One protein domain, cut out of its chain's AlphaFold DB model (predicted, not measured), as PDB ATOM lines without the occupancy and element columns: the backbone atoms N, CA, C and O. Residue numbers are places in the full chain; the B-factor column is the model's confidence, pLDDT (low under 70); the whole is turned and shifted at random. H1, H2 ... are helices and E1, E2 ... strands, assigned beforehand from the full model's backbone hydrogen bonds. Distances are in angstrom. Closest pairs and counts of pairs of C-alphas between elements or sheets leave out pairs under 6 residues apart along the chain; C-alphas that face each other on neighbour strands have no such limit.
ATOM      1  N   ILE A 326      31.103  21.792  -0.238       98.38
ATOM      2  CA  ILE A 326      31.440  20.448   0.224       98.38
ATOM      3  C   ILE A 326      32.751  20.004  -0.423       98.38
ATOM      4  O   ILE A 326      33.069  20.391  -1.545       98.38
ATOM      5  N   THR A 327      33.534  19.215   0.297       97.69
ATOM      6  CA  THR A 327      34.764  18.584  -0.180       97.69
ATOM      7  C   THR A 327      34.815  17.162   0.353       97.69
ATOM      8  O   THR A 327      34.793  16.956   1.566       97.69
ATOM      9  N   LEU A 328      34.885  16.195  -0.560       96.62
ATOM     10  CA  LEU A 328      35.026  14.773  -0.280       96.62
ATOM     11  C   LEU A 328      36.496  14.442  -0.015       96.62
ATOM     12  O   LEU A 328      37.387  14.759  -0.805       96.62
ATOM     13  N   THR A 329      36.737  13.724   1.074       93.81
ATOM     14  CA  THR A 329      38.030  13.121   1.394       93.81
ATOM     15  C   THR A 329      37.848  11.643   1.715       93.81
ATOM     16  O   THR A 329      36.773  11.204   2.123       93.81
ATOM     17  N   VAL A 330      38.895  10.855   1.479       90.81
ATOM     18  CA  VAL A 330      38.884   9.411   1.716       90.81
ATOM     19  C   VAL A 330      40.133   9.042   2.493       90.81
ATOM     20  O   VAL A 330      41.250   9.350   2.071       90.81
ATOM     21  N   THR A 331      39.941   8.380   3.625       87.31
ATOM     22  CA  THR A 331      41.009   7.931   4.517       87.31
ATOM     23  C   THR A 331      41.034   6.397   4.563       87.31
ATOM     24  O   THR A 331      40.029   5.738   4.279       87.31
ATOM     25  N   PRO A 332      42.183   5.767   4.861       82.88
ATOM     26  CA  PRO A 332      42.214   4.348   5.208       82.88
ATOM     27  C   PRO A 332      41.366   4.087   6.459       82.88
ATOM     28  O   PRO A 332      41.455   4.837   7.427       82.88
ATOM     29  N   GLY A 333      40.558   3.025   6.453       73.44
ATOM     30  CA  GLY A 333      39.659   2.729   7.571       73.44
ATOM     31  C   GLY A 333      40.395   2.266   8.846       73.44
ATOM     32  O   GLY A 333      41.508   1.737   8.765       73.44
ATOM     33  N   PRO A 334      39.773   2.370  10.035       65.12
ATOM     34  CA  PRO A 334      40.372   1.924  11.294       65.12
ATOM     35  C   PRO A 334      40.759   0.440  11.250       65.12
ATOM     36  O   PRO A 334      39.994  -0.405  10.777       65.12
ATOM     37  N   GLY A 335      41.952   0.104  11.749       62.47
ATOM     38  CA  GLY A 335      42.442  -1.277  11.764       62.47
ATOM     39  C   GLY A 335      42.869  -1.819  10.395       62.47
ATOM     40  O   GLY A 335      43.159  -3.007  10.288       62.47
ATOM     41  N   SER A 336      42.987  -0.979   9.357       57.50
ATOM     42  CA  SER A 336      43.501  -1.367   8.033       57.50
ATOM     43  C   SER A 336      44.997  -1.709   8.018       57.50
ATOM     44  O   SER A 336      45.604  -1.706   6.944       57.50
ATOM     45  N   GLY A 337      45.607  -1.985   9.179       48.81
ATOM     46  CA  GLY A 337      46.988  -2.435   9.308       48.81
ATOM     47  C   GLY A 337      47.266  -3.532   8.284       48.81
ATOM     48  O   GLY A 337      46.773  -4.647   8.404       48.81
ATOM     49  N   GLN A 338      47.984  -3.158   7.221       50.78
ATOM     50  CA  GLN A 338      48.353  -4.006   6.082       50.78
ATOM     51  C   GLN A 338      47.205  -4.694   5.320       50.78
ATOM     52  O   GLN A 338      47.491  -5.561   4.498       50.78
ATOM     53  N   THR A 339      45.936  -4.306   5.508       52.53
ATOM     54  CA  THR A 339      44.805  -4.848   4.728       52.53
ATOM     55  C   THR A 339      44.257  -3.777   3.779       52.53
ATOM     56  O   THR A 339      43.438  -2.951   4.191       52.53
ATOM     57  N   PRO A 340      44.703  -3.748   2.509       61.34
ATOM     58  CA  PRO A 340      44.175  -2.838   1.502       61.34
ATOM     59  C   PRO A 340      42.673  -3.054   1.288       61.34
ATOM     60  O   PRO A 340      42.200  -4.190   1.277       61.34
ATOM     61  N   GLY A 341      41.932  -1.969   1.052       69.25
ATOM     62  CA  GLY A 341      40.555  -2.045   0.557       69.25
ATOM     63  C   GLY A 341      39.446  -1.748   1.566       69.25
ATOM     64  O   GLY A 341      38.286  -1.913   1.205       69.25
ATOM     65  N   ARG A 342      39.748  -1.287   2.786       82.38
ATOM     66  CA  ARG A 342      38.751  -0.651   3.664       82.38
ATOM     67  C   ARG A 342      39.092   0.827   3.824       82.38
ATOM     68  O   ARG A 342      40.204   1.165   4.223       82.38
ATOM     69  N   TYR A 343      38.122   1.675   3.529       85.88
ATOM     70  CA  TYR A 343      38.231   3.124   3.546       85.88
ATOM     71  C   TYR A 343      37.134   3.725   4.420       85.88
ATOM     72  O   TYR A 343      36.111   3.086   4.678       85.88
ATOM     73  N   GLU A 344      37.342   4.960   4.841       90.69
ATOM     74  CA  GLU A 344      36.323   5.805   5.444       90.69
ATOM     75  C   GLU A 344      36.181   7.072   4.596       90.69
ATOM     76  O   GLU A 344      37.162   7.686   4.170       90.69
ATOM     77  N   LEU A 345      34.939   7.388   4.244       94.06
ATOM     78  CA  LEU A 345      34.576   8.577   3.488       94.06
ATOM     79  C   LEU A 345      34.269   9.689   4.478       94.06
ATOM     80  O   LEU A 345      33.520   9.455   5.421       94.06
ATOM     81  N   HIS A 346      34.789  10.884   4.226       95.62
ATOM     82  CA  HIS A 346      34.481  12.075   5.008       95.62
ATOM     83  C   HIS A 346      34.165  13.247   4.086       95.62
ATOM     84  O   HIS A 346      34.640  13.325   2.948       95.62
ATOM     85  N   ALA A 347      33.419  14.206   4.611       97.25
ATOM     86  CA  ALA A 347      33.111  15.452   3.952       97.25
ATOM     87  C   ALA A 347      33.321  16.632   4.899       97.25
ATOM     88  O   ALA A 347      33.034  16.573   6.092       97.25
ATOM     89  N   THR A 348      33.808  17.732   4.342       96.94
ATOM     90  CA  THR A 348      33.926  19.022   5.033       96.94
ATOM     91  C   THR A 348      33.357  20.118   4.149       96.94
ATOM     92  O   THR A 348      33.224  19.925   2.942       96.94
ATOM     93  N   GLY A 349      32.982  21.251   4.732       95.88
ATOM     94  CA  GLY A 349      32.414  22.371   3.991       95.88
ATOM     95  C   GLY A 349      31.497  23.230   4.847       95.88
ATOM     96  O   GLY A 349      31.261  22.946   6.023       95.88
ATOM     97  N   ASP A 350      30.971  24.287   4.244       95.88
ATOM     98  CA  ASP A 350      30.195  25.297   4.947       95.88
ATOM     99  C   ASP A 350      28.716  24.922   5.011       95.88
ATOM    100  O   ASP A 350      28.064  24.688   3.984       95.88
ATOM    101  N   ARG A 351      28.161  24.980   6.229       93.75
ATOM    102  CA  ARG A 351      26.728  24.777   6.515       93.75
ATOM    103  C   ARG A 351      26.209  23.396   6.091       93.75
ATOM    104  O   ARG A 351      25.074  23.252   5.643       93.75
ATOM    105  N   LEU A 352      27.046  22.371   6.225       94.25
ATOM    106  CA  LEU A 352      26.636  20.982   6.041       94.25
ATOM    107  C   LEU A 352      25.830  20.502   7.255       94.25
ATOM    108  O   LEU A 352      26.244  20.706   8.393       94.25
ATOM    109  N   GLY A 353      24.695  19.849   7.001       91.56
ATOM    110  CA  GLY A 353      23.885  19.192   8.036       91.56
ATOM    111  C   GLY A 353      23.819  17.677   7.859       91.56
ATOM    112  O   GLY A 353      23.962  16.928   8.819       91.56
ATOM    113  N   ILE A 354      23.634  17.222   6.618       96.25
ATOM    114  CA  ILE A 354      23.584  15.806   6.250       96.25
ATOM    115  C   ILE A 354      24.414  15.627   4.984       96.25
ATOM    116  O   ILE A 354      24.264  16.396   4.032       96.25
ATOM    117  N   VAL A 355      25.253  14.594   4.950       98.06
ATOM    118  CA  VAL A 355      26.013  14.218   3.757       98.06
ATOM    119  C   VAL A 355      25.649  12.806   3.329       98.06
ATOM    120  O   VAL A 355      25.734  11.860   4.112       98.06
ATOM    121  N   GLY A 356      25.245  12.670   2.071       97.56
ATOM    122  CA  GLY A 356      25.061  11.394   1.393       97.56
ATOM    123  C   GLY A 356      26.237  11.096   0.471       97.56
ATOM    124  O   GLY A 356      26.770  11.999  -0.176       97.56
ATOM    125  N   TYR A 357      26.602   9.822   0.365       97.56
ATOM    126  CA  TYR A 357      27.666   9.350  -0.517       97.56
ATOM    127  C   TYR A 357      27.121   8.338  -1.516       97.56
ATOM    128  O   TYR A 357      26.389   7.414  -1.147       97.56
ATOM    129  N   ALA A 358      27.519   8.463  -2.780       97.12
ATOM    130  CA  ALA A 358      27.235   7.469  -3.808       97.12
ATOM    131  C   ALA A 358      28.466   7.181  -4.661       97.12
ATOM    132  O   ALA A 358      29.305   8.050  -4.869       97.12
ATOM    133  N   ALA A 359      28.542   5.960  -5.180       94.69
ATOM    134  CA  ALA A 359      29.597   5.531  -6.084       94.69
ATOM    135  C   ALA A 359      29.012   4.863  -7.328       94.69
ATOM    136  O   ALA A 359      28.005   4.148  -7.246       94.69
ATOM    137  N   TYR A 360      29.658   5.063  -8.472       92.62
ATOM    138  CA  TYR A 360      29.306   4.392  -9.713       92.62
ATOM    139  C   TYR A 360      29.941   3.002  -9.733       92.62
ATOM    140  O   TYR A 360      31.152   2.834  -9.885       92.62
ATOM    141  N   LEU A 361      29.118   1.981  -9.497       88.12
ATOM    142  CA  LEU A 361      29.580   0.618  -9.244       88.12
ATOM    143  C   LEU A 361      28.850  -0.387 -10.136       88.12
ATOM    144  O   LEU A 361      27.647  -0.222 -10.377       88.12
ATOM    145  N   PRO A 362      29.528  -1.471 -10.561       81.62
ATOM    146  CA  PRO A 362      28.886  -2.556 -11.288       81.62
ATOM    147  C   PRO A 362      27.774  -3.177 -10.439       81.62
ATOM    148  O   PRO A 362      27.893  -3.317  -9.216       81.62
ATOM    149  N   ARG A 363      26.686  -3.580 -11.093       75.38
ATOM    150  CA  ARG A 363      25.629  -4.382 -10.475       75.38
ATOM    151  C   ARG A 363      25.730  -5.800 -11.025       75.38
ATOM    152  O   ARG A 363      25.898  -5.985 -12.224       75.38
ATOM    153  N   THR A 364      25.629  -6.816 -10.171       68.88
ATOM    154  CA  THR A 364      25.697  -8.219 -10.607       68.88
ATOM    155  C   THR A 364      24.681  -8.484 -11.724       68.88
ATOM    156  O   THR A 364      23.483  -8.300 -11.517       68.88
ATOM    157  N   GLY A 365      25.161  -8.896 -12.902       67.94
ATOM    158  CA  GLY A 365      24.322  -9.175 -14.073       67.94
ATOM    159  C   GLY A 365      23.781  -7.943 -14.814       67.94
ATOM    160  O   GLY A 365      22.839  -8.084 -15.588       67.94
ATOM    161  N   SER A 366      24.323  -6.744 -14.580       73.06
ATOM    162  CA  SER A 366      23.901  -5.511 -15.255       73.06
ATOM    163  C   SER A 366      25.067  -4.524 -15.415       73.06
ATOM    164  O   SER A 366      26.183  -4.778 -14.963       73.06
ATOM    165  N   THR A 367      24.814  -3.399 -16.081       79.38
ATOM    166  CA  THR A 367      25.781  -2.308 -16.222       79.38
ATOM    167  C   THR A 367      26.008  -1.604 -14.886       79.38
ATOM    168  O   THR A 367      25.220  -1.729 -13.941       79.38
ATOM    169  N   SER A 368      27.099  -0.847 -14.802       83.62
ATOM    170  CA  SER A 368      27.333   0.050 -13.675       83.62
ATOM    171  C   SER A 368      26.182   1.041 -13.502       83.62
ATOM    172  O   SER A 368      25.520   1.437 -14.461       83.62
ATOM    173  N   GLN A 369      25.926   1.400 -12.249       90.62
ATOM    174  CA  GLN A 369      24.929   2.389 -11.859       90.62
ATOM    175  C   GLN A 369      25.391   3.085 -10.577       90.62
ATOM    176  O   GLN A 369      26.169   2.524  -9.799       90.62
ATOM    177  N   TRP A 370      24.863   4.278 -10.325       94.12
ATOM    178  CA  TRP A 370      25.054   4.962  -9.053       94.12
ATOM    179  C   TRP A 370      24.388   4.180  -7.920       94.12
ATOM    180  O   TRP A 370      23.207   3.834  -7.983       94.12
ATOM    181  N   GLN A 371      25.162   3.884  -6.882       92.88
ATOM    182  CA  GLN A 371      24.712   3.181  -5.688       92.88
ATOM    183  C   GLN A 371      25.074   4.007  -4.465       92.88
ATOM    184  O   GLN A 371      26.210   4.463  -4.342       92.88
ATOM    185  N   GLN A 372      24.129   4.164  -3.542       93.94
ATOM    186  CA  GLN A 372      24.423   4.810  -2.271       93.94
ATOM    187  C   GLN A 372      25.376   3.947  -1.451       93.94
ATOM    188  O   GLN A 372      25.188   2.731  -1.328       93.94
ATOM    189  N   ILE A 373      26.378   4.607  -0.890       94.00
ATOM    190  CA  ILE A 373      27.334   4.012   0.034       94.00
ATOM    191  C   ILE A 373      26.847   4.190   1.468       94.00
ATOM    192  O   ILE A 373      26.817   3.218   2.216       94.00
ATOM    193  N   GLY A 374      26.387   5.391   1.814       93.06
ATOM    194  CA  GLY A 374      25.794   5.692   3.111       93.06
ATOM    195  C   GLY A 374      25.412   7.163   3.234       93.06
ATOM    196  O   GLY A 374      25.601   7.945   2.300       93.06
ATOM    197  N   MET A 375      24.868   7.518   4.392       93.62
ATOM    198  CA  MET A 375      24.473   8.875   4.754       93.62
ATOM    199  C   MET A 375      24.862   9.123   6.210       93.62
ATOM    200  O   MET A 375      24.717   8.225   7.038       93.62
ATOM    201  N   SER A 376      25.348  10.322   6.522       92.69
ATOM    202  CA  SER A 376      25.750  10.709   7.874       92.69
ATOM    203  C   SER A 376      25.295  12.132   8.193       92.69
ATOM    204  O   SER A 376      25.300  13.004   7.324       92.69
ATOM    205  N   ALA A 377      24.905  12.359   9.447       91.31
ATOM    206  CA  ALA A 377      24.661  13.682  10.028       91.31
ATOM    207  C   ALA A 377      25.654  14.007  11.161       91.31
ATOM    208  O   ALA A 377      25.495  15.007  11.857       91.31
ATOM    209  N   ASP A 378      26.673  13.163  11.365       89.50
ATOM    210  CA  ASP A 378      27.697  13.381  12.384       89.50
ATOM    211  C   ASP A 378      28.765  14.350  11.867       89.50
ATOM    212  O   ASP A 378      29.764  13.963  11.261       89.50
ATOM    213  N   SER A 379      28.538  15.637  12.104       88.62
ATOM    214  CA  SER A 379      29.470  16.700  11.730       88.62
ATOM    215  C   SER A 379      30.769  16.680  12.542       88.62
ATOM    216  O   SER A 379      31.782  17.184  12.058       88.62
ATOM    217  N   SER A 380      30.778  16.073  13.735       84.62
ATOM    218  CA  SER A 380      31.944  16.081  14.633       84.62
ATOM    219  C   SER A 380      33.121  15.268  14.088       84.62
ATOM    220  O   SER A 380      34.277  15.613  14.325       84.62
ATOM    221  N   ALA A 381      32.823  14.241  13.290       85.81
ATOM    222  CA  ALA A 381      33.798  13.382  12.623       85.81
ATOM    223  C   ALA A 381      33.880  13.629  11.100       85.81
ATOM    224  O   ALA A 381      34.409  12.802  10.352       85.81
ATOM    225  N   GLY A 382      33.340  14.756  10.615       93.06
ATOM    226  CA  GLY A 382      33.321  15.075   9.185       93.06
ATOM    227  C   GLY A 382      32.434  14.126   8.375       93.06
ATOM    228  O   GLY A 382      32.820  13.687   7.298       93.06
ATOM    229  N   PHE A 383      31.257  13.783   8.897       95.62
ATOM    230  CA  PHE A 383      30.249  12.942   8.245       95.62
ATOM    231  C   PHE A 383      30.781  11.572   7.783       95.62
ATOM    232  O   PHE A 383      30.664  11.246   6.597       95.62
ATOM    233  N   PRO A 384      31.358  10.758   8.686       94.25
ATOM    234  CA  PRO A 384      32.051   9.531   8.318       94.25
ATOM    235  C   PRO A 384      31.091   8.475   7.758       94.25
ATOM    236  O   PRO A 384      30.000   8.265   8.296       94.25
ATOM    237  N   VAL A 385      31.510   7.776   6.700       93.12
ATOM    238  CA  VAL A 385      30.837   6.574   6.180       93.12
ATOM    239  C   VAL A 385      31.878   5.515   5.800       93.12
ATOM    240  O   VAL A 385      32.721   5.772   4.937       93.12
ATOM    241  N   PRO A 386      31.823   4.296   6.368       91.44
ATOM    242  CA  PRO A 386      32.742   3.232   5.990       91.44
ATOM    243  C   PRO A 386      32.448   2.740   4.569       91.44
ATOM    244  O   PRO A 386      31.298   2.539   4.174       91.44
ATOM    245  N   TRP A 387      33.501   2.474   3.801       89.75
ATOM    246  CA  TRP A 387      33.391   1.968   2.442       89.75
ATOM    247  C   TRP A 387      34.431   0.891   2.146       89.75
ATOM    248  O   TRP A 387      35.622   1.033   2.411       89.75
ATOM    249  N   GLN A 388      33.975  -0.201   1.543       85.75
ATOM    250  CA  GLN A 388      34.833  -1.263   1.042       85.75
ATOM    251  C   GLN A 388      34.481  -1.516  -0.425       85.75
ATOM    252  O   GLN A 388      33.419  -2.084  -0.706       85.75
ATOM    253  N   PRO A 389      35.322  -1.092  -1.384       77.88
ATOM    254  CA  PRO A 389      35.103  -1.430  -2.779       77.88
ATOM    255  C   PRO A 389      35.163  -2.954  -2.957       77.88
ATOM    256  O   PRO A 389      36.156  -3.592  -2.611       77.88
ATOM    257  N   GLY A 390      34.107  -3.544  -3.527       73.50
ATOM    258  CA  GLY A 390      34.125  -4.942  -3.984       73.50
ATOM    259  C   GLY A 390      35.165  -5.160  -5.094       73.50
ATOM    260  O   GLY A 390      35.760  -4.188  -5.551       73.50
ATOM    261  N   PRO A 391      35.406  -6.390  -5.576       69.62
ATOM    262  CA  PRO A 391      36.399  -6.643  -6.623       69.62
ATOM    263  C   PRO A 391      36.130  -5.814  -7.897       69.62
ATOM    264  O   PRO A 391      34.974  -5.478  -8.177       69.62
ATOM    265  N   PRO A 392      37.175  -5.439  -8.661       65.75
ATOM    266  CA  PRO A 392      36.992  -4.706  -9.908       65.75
ATOM    267  C   PRO A 392      36.196  -5.547 -10.922       65.75
ATOM    268  O   PRO A 392      36.348  -6.772 -10.952       65.75
ATOM    269  N   PRO A 393      35.353  -4.915 -11.756       63.97
ATOM    270  CA  PRO A 393      34.690  -5.612 -12.849       63.97
ATOM    271  C   PRO A 393      35.724  -6.103 -13.878       63.97
ATOM    272  O   PRO A 393      36.673  -5.390 -14.221       63.97
ATOM    273  N   ASP A 394      35.539  -7.339 -14.341       61.53
ATOM    274  CA  ASP A 394      36.192  -7.934 -15.515       61.53
ATOM    275  C   ASP A 394      37.730  -7.931 -15.530       61.53
ATOM    276  O   ASP A 394      38.355  -7.824 -16.581       61.53
ATOM    277  N   GLY A 395      38.373  -8.047 -14.364       55.41
ATOM    278  CA  GLY A 395      39.838  -8.131 -14.290       55.41
ATOM    279  C   GLY A 395      40.560  -6.848 -14.714       55.41
ATOM    280  O   GLY A 395      41.779  -6.869 -14.890       55.41
ATOM    281  N   THR A 396      39.838  -5.725 -14.837       55.75
ATOM    282  CA  THR A 396      40.470  -4.403 -14.855       55.75
ATOM    283  C   THR A 396      41.349  -4.292 -13.609       55.75
ATOM    284  O   THR A 396      40.941  -4.676 -12.510       55.75
ATOM    285  N   GLY A 397      42.611  -3.899 -13.796       54.75
ATOM    286  CA  GLY A 397      43.616  -3.986 -12.740       54.75
ATOM    287  C   GLY A 397      43.189  -3.256 -11.453       54.75
ATOM    288  O   GLY A 397      42.333  -2.372 -11.491       54.75
ATOM    289  N   PRO A 398      43.818  -3.555 -10.303       54.22
ATOM    290  CA  PRO A 398      43.492  -2.963  -8.996       54.22
ATOM    291  C   PRO A 398      43.647  -1.428  -8.910       54.22
ATOM    292  O   PRO A 398      43.469  -0.863  -7.837       54.22
ATOM    293  N   GLN A 399      43.972  -0.752 -10.014       55.34
ATOM    294  CA  GLN A 399      44.176   0.691 -10.112       55.34
ATOM    295  C   GLN A 399      42.982   1.466 -10.692       55.34
ATOM    296  O   GLN A 399      43.022   2.692 -10.697       55.34
ATOM    297  N   THR A 400      41.917   0.807 -11.166       74.56
ATOM    298  CA  THR A 400      40.757   1.527 -11.719       74.56
ATOM    299  C   THR A 400      40.063   2.342 -10.628       74.56
ATOM    300  O   THR A 400      39.497   1.770  -9.692       74.56
ATOM    301  N   ALA A 401      40.107   3.669 -10.733       84.88
ATOM    302  CA  ALA A 401      39.415   4.555  -9.805       84.88
ATOM    303  C   ALA A 401      37.891   4.380  -9.901       84.88
ATOM    304  O   ALA A 401      37.350   4.018 -10.946       84.88
ATOM    305  N   VAL A 402      37.206   4.612  -8.787       89.19
ATOM    306  CA  VAL A 402      35.747   4.596  -8.692       89.19
ATOM    307  C   VAL A 402      35.260   6.035  -8.678       89.19
ATOM    308  O   VAL A 402      35.685   6.819  -7.833       89.19
ATOM    309  N   GLU A 403      34.359   6.378  -9.593       94.00
ATOM    310  CA  GLU A 403      33.639   7.647  -9.532       94.00
ATOM    311  C   GLU A 403      32.749   7.664  -8.292       94.00
ATOM    312  O   GLU A 403      31.942   6.757  -8.063       94.00
ATOM    313  N   MET A 404      32.917   8.695  -7.479       95.44
ATOM    314  CA  MET A 404      32.218   8.874  -6.221       95.44
ATOM    315  C   MET A 404      31.764  10.314  -6.085       95.44
ATOM    316  O   MET A 404      32.446  11.225  -6.547       95.44
ATOM    317  N   VAL A 405      30.632  10.525  -5.421       98.25
ATOM    318  CA  VAL A 405      30.163  11.861  -5.063       98.25
ATOM    319  C   VAL A 405      29.831  11.914  -3.577       98.25
ATOM    320  O   VAL A 405      29.235  10.974  -3.041       98.25
ATOM    321  N   ALA A 406      30.185  13.024  -2.934       98.50
ATOM    322  CA  ALA A 406      29.589  13.463  -1.677       98.50
ATOM    323  C   ALA A 406      28.583  14.576  -1.970       98.50
ATOM    324  O   ALA A 406      28.842  15.434  -2.813       98.50
ATOM    325  N   VAL A 407      27.439  14.572  -1.291       98.69
ATOM    326  CA  VAL A 407      26.340  15.515  -1.548       98.69
ATOM    327  C   VAL A 407      25.802  16.022  -0.236       98.69
ATOM    328  O   VAL A 407      25.483  15.223   0.642       98.69
ATOM    329  N   ALA A 408      25.636  17.336  -0.123       98.19
ATOM    330  CA  ALA A 408      24.872  17.901   0.972       98.19
ATOM    331  C   ALA A 408      23.382  17.591   0.745       98.19
ATOM    332  O   ALA A 408      22.769  18.080  -0.210       98.19
ATOM    333  N   CYS A 409      22.807  16.746   1.593       97.19
ATOM    334  CA  CYS A 409      21.410  16.336   1.518       97.19
ATOM    335  C   CYS A 409      20.563  17.161   2.494       97.19
ATOM    336  O   CYS A 409      21.026  17.575   3.555       97.19
ATOM    337  N   PHE A 410      19.291  17.358   2.163       95.81
ATOM    338  CA  PHE A 410      18.286  17.856   3.099       95.81
ATOM    339  C   PHE A 410      17.615  16.724   3.891       95.81
ATOM    340  O   PHE A 410      16.967  16.981   4.896       95.81
ATOM    341  N   GLY A 411      17.770  15.478   3.443       91.81
ATOM    342  CA  GLY A 411      17.175  14.273   4.013       91.81
ATOM    343  C   GLY A 411      17.037  13.193   2.939       91.81
ATOM    344  O   GLY A 411      17.586  13.337   1.839       91.81
ATOM    345  N   GLY A 412      16.278  12.136   3.231       86.44
ATOM    346  CA  GLY A 412      15.951  11.102   2.248       86.44
ATOM    347  C   GLY A 412      15.173  11.663   1.049       86.44
ATOM    348  O   GLY A 412      14.199  12.397   1.209       86.44
ATOM    349  N   GLU A 413      15.627  11.334  -0.160       89.19
ATOM    350  CA  GLU A 413      15.151  11.857  -1.451       89.19
ATOM    351  C   GLU A 413      15.269  13.388  -1.613       89.19
ATOM    352  O   GLU A 413      14.644  13.966  -2.502       89.19
ATOM    353  N   GLY A 414      16.086  14.065  -0.796       93.06
ATOM    354  CA  GLY A 414      16.254  15.522  -0.831       93.06
ATOM    355  C   GLY A 414      17.671  15.984  -1.180       93.06
ATOM    356  O   GLY A 414      18.318  16.565  -0.309       93.06
ATOM    357  N   PRO A 415      18.201  15.749  -2.396       95.88
ATOM    358  CA  PRO A 415      19.516  16.264  -2.772       95.88
ATOM    359  C   PRO A 415      19.518  17.787  -2.953       95.88
ATOM    360  O   PRO A 415      18.620  18.336  -3.589       95.88
ATOM    361  N   SER A 416      20.562  18.463  -2.462       95.94
ATOM    362  CA  SER A 416      20.870  19.839  -2.880       95.94
ATOM    363  C   SER A 416      21.713  19.849  -4.163       95.94
ATOM    364  O   SER A 416      22.106  18.799  -4.675       95.94
ATOM    365  N   SER A 417      22.026  21.034  -4.687       95.31
ATOM    366  CA  SER A 417      22.995  21.197  -5.779       95.31
ATOM    367  C   SER A 417      24.458  21.133  -5.318       95.31
ATOM    368  O   SER A 417      25.345  21.054  -6.163       95.31
ATOM    369  N   VAL A 418      24.725  21.183  -4.008       97.88
ATOM    370  CA  VAL A 418      26.082  21.197  -3.441       97.88
ATOM    371  C   VAL A 418      26.613  19.767  -3.362       97.88
ATOM    372  O   VAL A 418      26.173  18.967  -2.533       97.88
ATOM    373  N   ALA A 419      27.552  19.447  -4.250       98.25
ATOM    374  CA  ALA A 419      28.185  18.139  -4.359       98.25
ATOM    375  C   ALA A 419      29.673  18.272  -4.719       98.25
ATOM    376  O   ALA A 419      30.075  19.264  -5.323       98.25
ATOM    377  N   ASP A 420      30.464  17.259  -4.365       98.44
ATOM    378  CA  ASP A 420      31.861  17.114  -4.779       98.44
ATOM    379  C   ASP A 420      32.073  15.716  -5.363       98.44
ATOM    380  O   ASP A 420      31.884  14.707  -4.675       98.44
ATOM    381  N   GLN A 421      32.424  15.660  -6.649       97.62
ATOM    382  CA  GLN A 421      32.623  14.430  -7.405       97.62
ATOM    383  C   GLN A 421      34.107  14.147  -7.642       97.62
ATOM    384  O   GLN A 421      34.867  14.979  -8.145       97.62
ATOM    385  N   ARG A 422      34.535  12.938  -7.285       96.19
ATOM    386  CA  ARG A 422      35.937  12.533  -7.263       96.19
ATOM    387  C   ARG A 422      36.144  11.156  -7.871       96.19
ATOM    388  O   ARG A 422      35.289  10.280  -7.780       96.19
ATOM    389  N   LEU A 423      37.328  10.955  -8.434       92.19
ATOM    390  CA  LEU A 423      37.858   9.643  -8.772       92.19
ATOM    391  C   LEU A 423      38.609   9.097  -7.557       92.19
ATOM    392  O   LEU A 423      39.654   9.626  -7.180       92.19
ATOM    393  N   VAL A 424      38.078   8.039  -6.945       88.62
ATOM    394  CA  VAL A 424      38.651   7.409  -5.749       88.62
ATOM    395  C   VAL A 424      39.452   6.168  -6.148       88.62
ATOM    396  O   VAL A 424      38.859   5.174  -6.584       88.62
ATOM    397  N   PRO A 425      40.792   6.180  -6.026       80.88
ATOM    398  CA  PRO A 425      41.622   5.028  -6.364       80.88
ATOM    399  C   PRO A 425      41.282   3.818  -5.490       80.88
ATOM    400  O   PRO A 425      41.057   3.932  -4.288       80.88
ATOM    401  N   ARG A 426      41.293   2.620  -6.082       75.94
ATOM    402  CA  ARG A 426      41.113   1.359  -5.337       75.94
ATOM    403  C   ARG A 426      42.340   0.969  -4.518       75.94
ATOM    404  O   ARG A 426      42.198   0.257  -3.524       75.94
ATOM    405  N   ALA A 427      43.514   1.431  -4.936       68.75
ATOM    406  CA  ALA A 427      44.789   1.224  -4.275       68.75
ATOM    407  C   ALA A 427      45.512   2.574  -4.142       68.75
ATOM    408  O   ALA A 427      45.703   3.256  -5.145       68.75
ATOM    409  N   ALA A 428      45.956   2.886  -2.921       55.81
ATOM    410  CA  ALA A 428      46.728   4.066  -2.510       55.81
ATOM    411  C   ALA A 428      45.953   5.368  -2.215       55.81
ATOM    412  O   ALA A 428      44.845   5.609  -2.688       55.81
ATOM    413  N   THR A 429      46.591   6.184  -1.370       64.38
ATOM    414  CA  THR A 429      46.165   7.491  -0.863       64.38
ATOM    415  C   THR A 429      46.882   8.618  -1.610       64.38
ATOM    416  O   THR A 429      48.060   8.514  -1.951       64.38
ATOM    417  N   GLY A 430      46.171   9.710  -1.862       69.31
ATOM    418  CA  GLY A 430      46.675  10.898  -2.544       69.31
ATOM    419  C   GLY A 430      45.536  11.885  -2.807       69.31
ATOM    420  O   GLY A 430      44.381  11.564  -2.514       69.31
ATOM    421  N   PRO A 431      45.827  13.082  -3.341       79.75
ATOM    422  CA  PRO A 431      44.793  14.042  -3.700       79.75
ATOM    423  C   PRO A 431      43.813  13.425  -4.700       79.75
ATOM    424  O   PRO A 431      44.223  12.870  -5.721       79.75
ATOM    425  N   LEU A 432      42.518  13.526  -4.407       89.19
ATOM    426  CA  LEU A 432      41.480  12.979  -5.269       89.19
ATOM    427  C   LEU A 432      41.285  13.870  -6.500       89.19
ATOM    428  O   LEU A 432      40.988  15.065  -6.388       89.19
ATOM    429  N   GLN A 433      41.414  13.272  -7.682       92.00
ATOM    430  CA  GLN A 433      41.100  13.949  -8.938       92.00
ATOM    431  C   GLN A 433      39.593  14.187  -9.045       92.00
ATOM    432  O   GLN A 433      38.798  13.400  -8.530       92.00
ATOM    433  N   VAL A 434      39.205  15.275  -9.708       94.75
ATOM    434  CA  VAL A 434      37.796  15.557 -10.010       94.75
ATOM    435  C   VAL A 434      37.286  14.514 -11.004       94.75
ATOM    436  O   VAL A 434      37.991  14.162 -11.951       94.75
ATOM    437  N   ALA A 435      36.081  13.998 -10.774       93.88
ATOM    438  CA  ALA A 435      35.380  13.198 -11.771       93.88
ATOM    439  C   ALA A 435      34.635  14.133 -12.737       93.88
ATOM    440  O   ALA A 435      33.792  14.926 -12.320       93.88
ATOM    441  N   GLU A 436      34.939  14.050 -14.028       94.25
ATOM    442  CA  GLU A 436      34.266  14.852 -15.054       94.25
ATOM    443  C   GLU A 436      32.890  14.241 -15.360       94.25
ATOM    444  O   GLU A 436      32.773  13.308 -16.154       94.25
ATOM    445  N   LEU A 437      31.850  14.742 -14.689       94.69
ATOM    446  CA  LEU A 437      30.459  14.323 -14.870       94.69
ATOM    447  C   LEU A 437      29.659  15.450 -15.524       94.69
ATOM    448  O   LEU A 437      29.735  16.599 -15.088       94.69
ATOM    449  N   ASP A 438      28.850  15.124 -16.534       96.00
ATOM    450  CA  ASP A 438      27.848  16.070 -17.024       96.00
ATOM    451  C   ASP A 438      26.716  16.265 -15.996       96.00
ATOM    452  O   ASP A 438      26.546  15.479 -15.061       96.00
ATOM    453  N   GLU A 439      25.911  17.317 -16.164       94.94
ATOM    454  CA  GLU A 439      24.851  17.653 -15.204       94.94
ATOM    455  C   GLU A 439      23.777  16.558 -15.089       94.94
ATOM    456  O   GLU A 439      23.165  16.391 -14.033       94.94
ATOM    457  N   THR A 440      23.554  15.773 -16.146       95.81
ATOM    458  CA  THR A 440      22.569  14.685 -16.113       95.81
ATOM    459  C   THR A 440      23.076  13.532 -15.253       95.81
ATOM    460  O   THR A 440      22.324  13.011 -14.425       95.81
ATOM    461  N   GLU A 441      24.336  13.130 -15.421       95.81
ATOM    462  CA  GLU A 441      24.968  12.114 -14.578       95.81
ATOM    463  C   GLU A 441      25.127  12.600 -13.138       95.81
ATOM    464  O   GLU A 441      24.775  11.869 -12.210       95.81
ATOM    465  N   LEU A 442      25.549  13.852 -12.933       96.50
ATOM    466  CA  LEU A 442      25.669  14.436 -11.600       96.50
ATOM    467  C   LEU A 442      24.311  14.481 -10.888       96.50
ATOM    468  O   LEU A 442      24.222  14.114  -9.718       96.50
ATOM    469  N   ALA A 443      23.222  14.827 -11.579       95.88
ATOM    470  CA  ALA A 443      21.879  14.778 -11.000       95.88
ATOM    471  C   ALA A 443      21.472  13.357 -10.568       95.88
ATOM    472  O   ALA A 443      20.881  13.185  -9.495       95.88
ATOM    473  N   ARG A 444      21.813  12.321 -11.351       96.12
ATOM    474  CA  ARG A 444      21.570  10.917 -10.965       96.12
ATOM    475  C   ARG A 444      22.425  10.501  -9.772       96.12
ATOM    476  O   ARG A 444      21.904   9.843  -8.870       96.12
ATOM    477  N   ALA A 445      23.690  10.909  -9.741       97.44
ATOM    478  CA  ALA A 445      24.592  10.665  -8.624       97.44
ATOM    479  C   ALA A 445      24.073  11.319  -7.337       97.44
ATOM    480  O   ALA A 445      23.996  10.664  -6.297       97.44
ATOM    481  N   ARG A 446      23.612  12.577  -7.427       97.69
ATOM    482  CA  ARG A 446      23.027  13.311  -6.300       97.69
ATOM    483  C   ARG A 446      21.779  12.637  -5.755       97.69
ATOM    484  O   ARG A 446      21.670  12.423  -4.548       97.69
ATOM    485  N   LYS A 447      20.879  12.213  -6.643       95.94
ATOM    486  CA  LYS A 447      19.699  11.440  -6.252       95.94
ATOM    487  C   LYS A 447      20.079  10.127  -5.561       95.94
ATOM    488  O   LYS A 447      19.505   9.796  -4.530       95.94
ATOM    489  N   ALA A 448      21.056   9.395  -6.094       96.38
ATOM    490  CA  ALA A 448      21.509   8.148  -5.488       96.38
ATOM    491  C   ALA A 448      22.145   8.364  -4.107       96.38
ATOM    492  O   ALA A 448      21.917   7.553  -3.218       96.38
ATOM    493  N   ALA A 449      22.908   9.439  -3.907       97.25
ATOM    494  CA  ALA A 449      23.562   9.741  -2.634       97.25
ATOM    495  C   ALA A 449      22.563  10.094  -1.523       97.25
ATOM    496  O   ALA A 449      22.735   9.660  -0.385       97.25
ATOM    497  N   CYS A 450      21.504  10.833  -1.865       95.94
ATOM    498  CA  CYS A 450      20.514  11.316  -0.904       95.94
ATOM    499  C   CYS A 450      19.255  10.447  -0.797       95.94
ATOM    500  O   CYS A 450      18.302  10.867  -0.153       95.94
ATOM    501  N   ARG A 451      19.205   9.257  -1.405       92.94
ATOM    502  CA  ARG A 451      18.074   8.331  -1.218       92.94
ATOM    503  C   ARG A 451      17.966   7.866   0.242       92.94
ATOM    504  O   ARG A 451      18.934   7.958   0.996       92.94
TER     505      ARG A 451
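This is residues 326 to 451 of the 458 residues of the protein "Helix-turn-helix protein" of Kitasatospora sp. SolWspMP-SS2h (UniProt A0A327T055). A strongly twisted sheet of four strands curls round helix H1 on one face, while a smaller three-strand sheet covers part of the other face, its strands crossed at 45 degrees to those of the first. The printed part has 126 residues, with seven named strands and then one named helix. The sheets run E4 E3 E6 E7 and E1 E2 E5, both antiparallel; the class is mostly strand. The whole is compact, with a radius of gyration of the C-alphas of 13.8 A and spans of 39 by 33 by 23 A.

Find C-alpha 327 at (34.764, 18.584, -0.180), where E1, residues 327 to 332, begins; E2 follows at 343 to 348. E3, 354 to 363, spans 26.3 A and bends by 57 degrees at 360; E4, 366 to 376, spans 28.3 A. After E5, 385 to 387, come E6, 402 to 411, 24.5 A, and E7, 414 to 424, 24.3 A, with bends at 408 and 417. H1, 439 to 449, ends at C-alpha 449, (23.562, 9.741, -2.634).

In the larger sheet, look for N 357 and O 374 at 2.9 A in the hairpin E3 and E4, N 358 and O 405 at 3.1 A between E3 and E6, and N 406 and O 420 at 3.0 A in the hairpin E6 and E7. H1 is on this sheet, in two layers, a helix on one face; its closest C-alphas to E3 are Ala 449 and Ala 358, 4.5 A. Every O i to N i+4 pair in H1 is within hydrogen-bond range. The two sheets form a sandwich, face to face, 9.3 A centre to centre where they face each other; Thr 327 and Asp 420 have the closest C-alphas of E1 and E7, 5.6 A. In the smaller sheet, N 329 and O 346 are 2.8 A apart in the hairpin E1 and E2, and N 345 and O 385 2.8 A between E2 and E5. H1 is apart from E1, E2 and E5.

The C-alphas of Arg 351 and Gly 395, the two farthest apart, are 41.1 A from each other. The printed part has no cut; the links E5 to E6 and E7 to H1 are long. Look for pLDDT under 70 at residues 334 to 341, 364 to 365, 391 to 399 and 427 to 430.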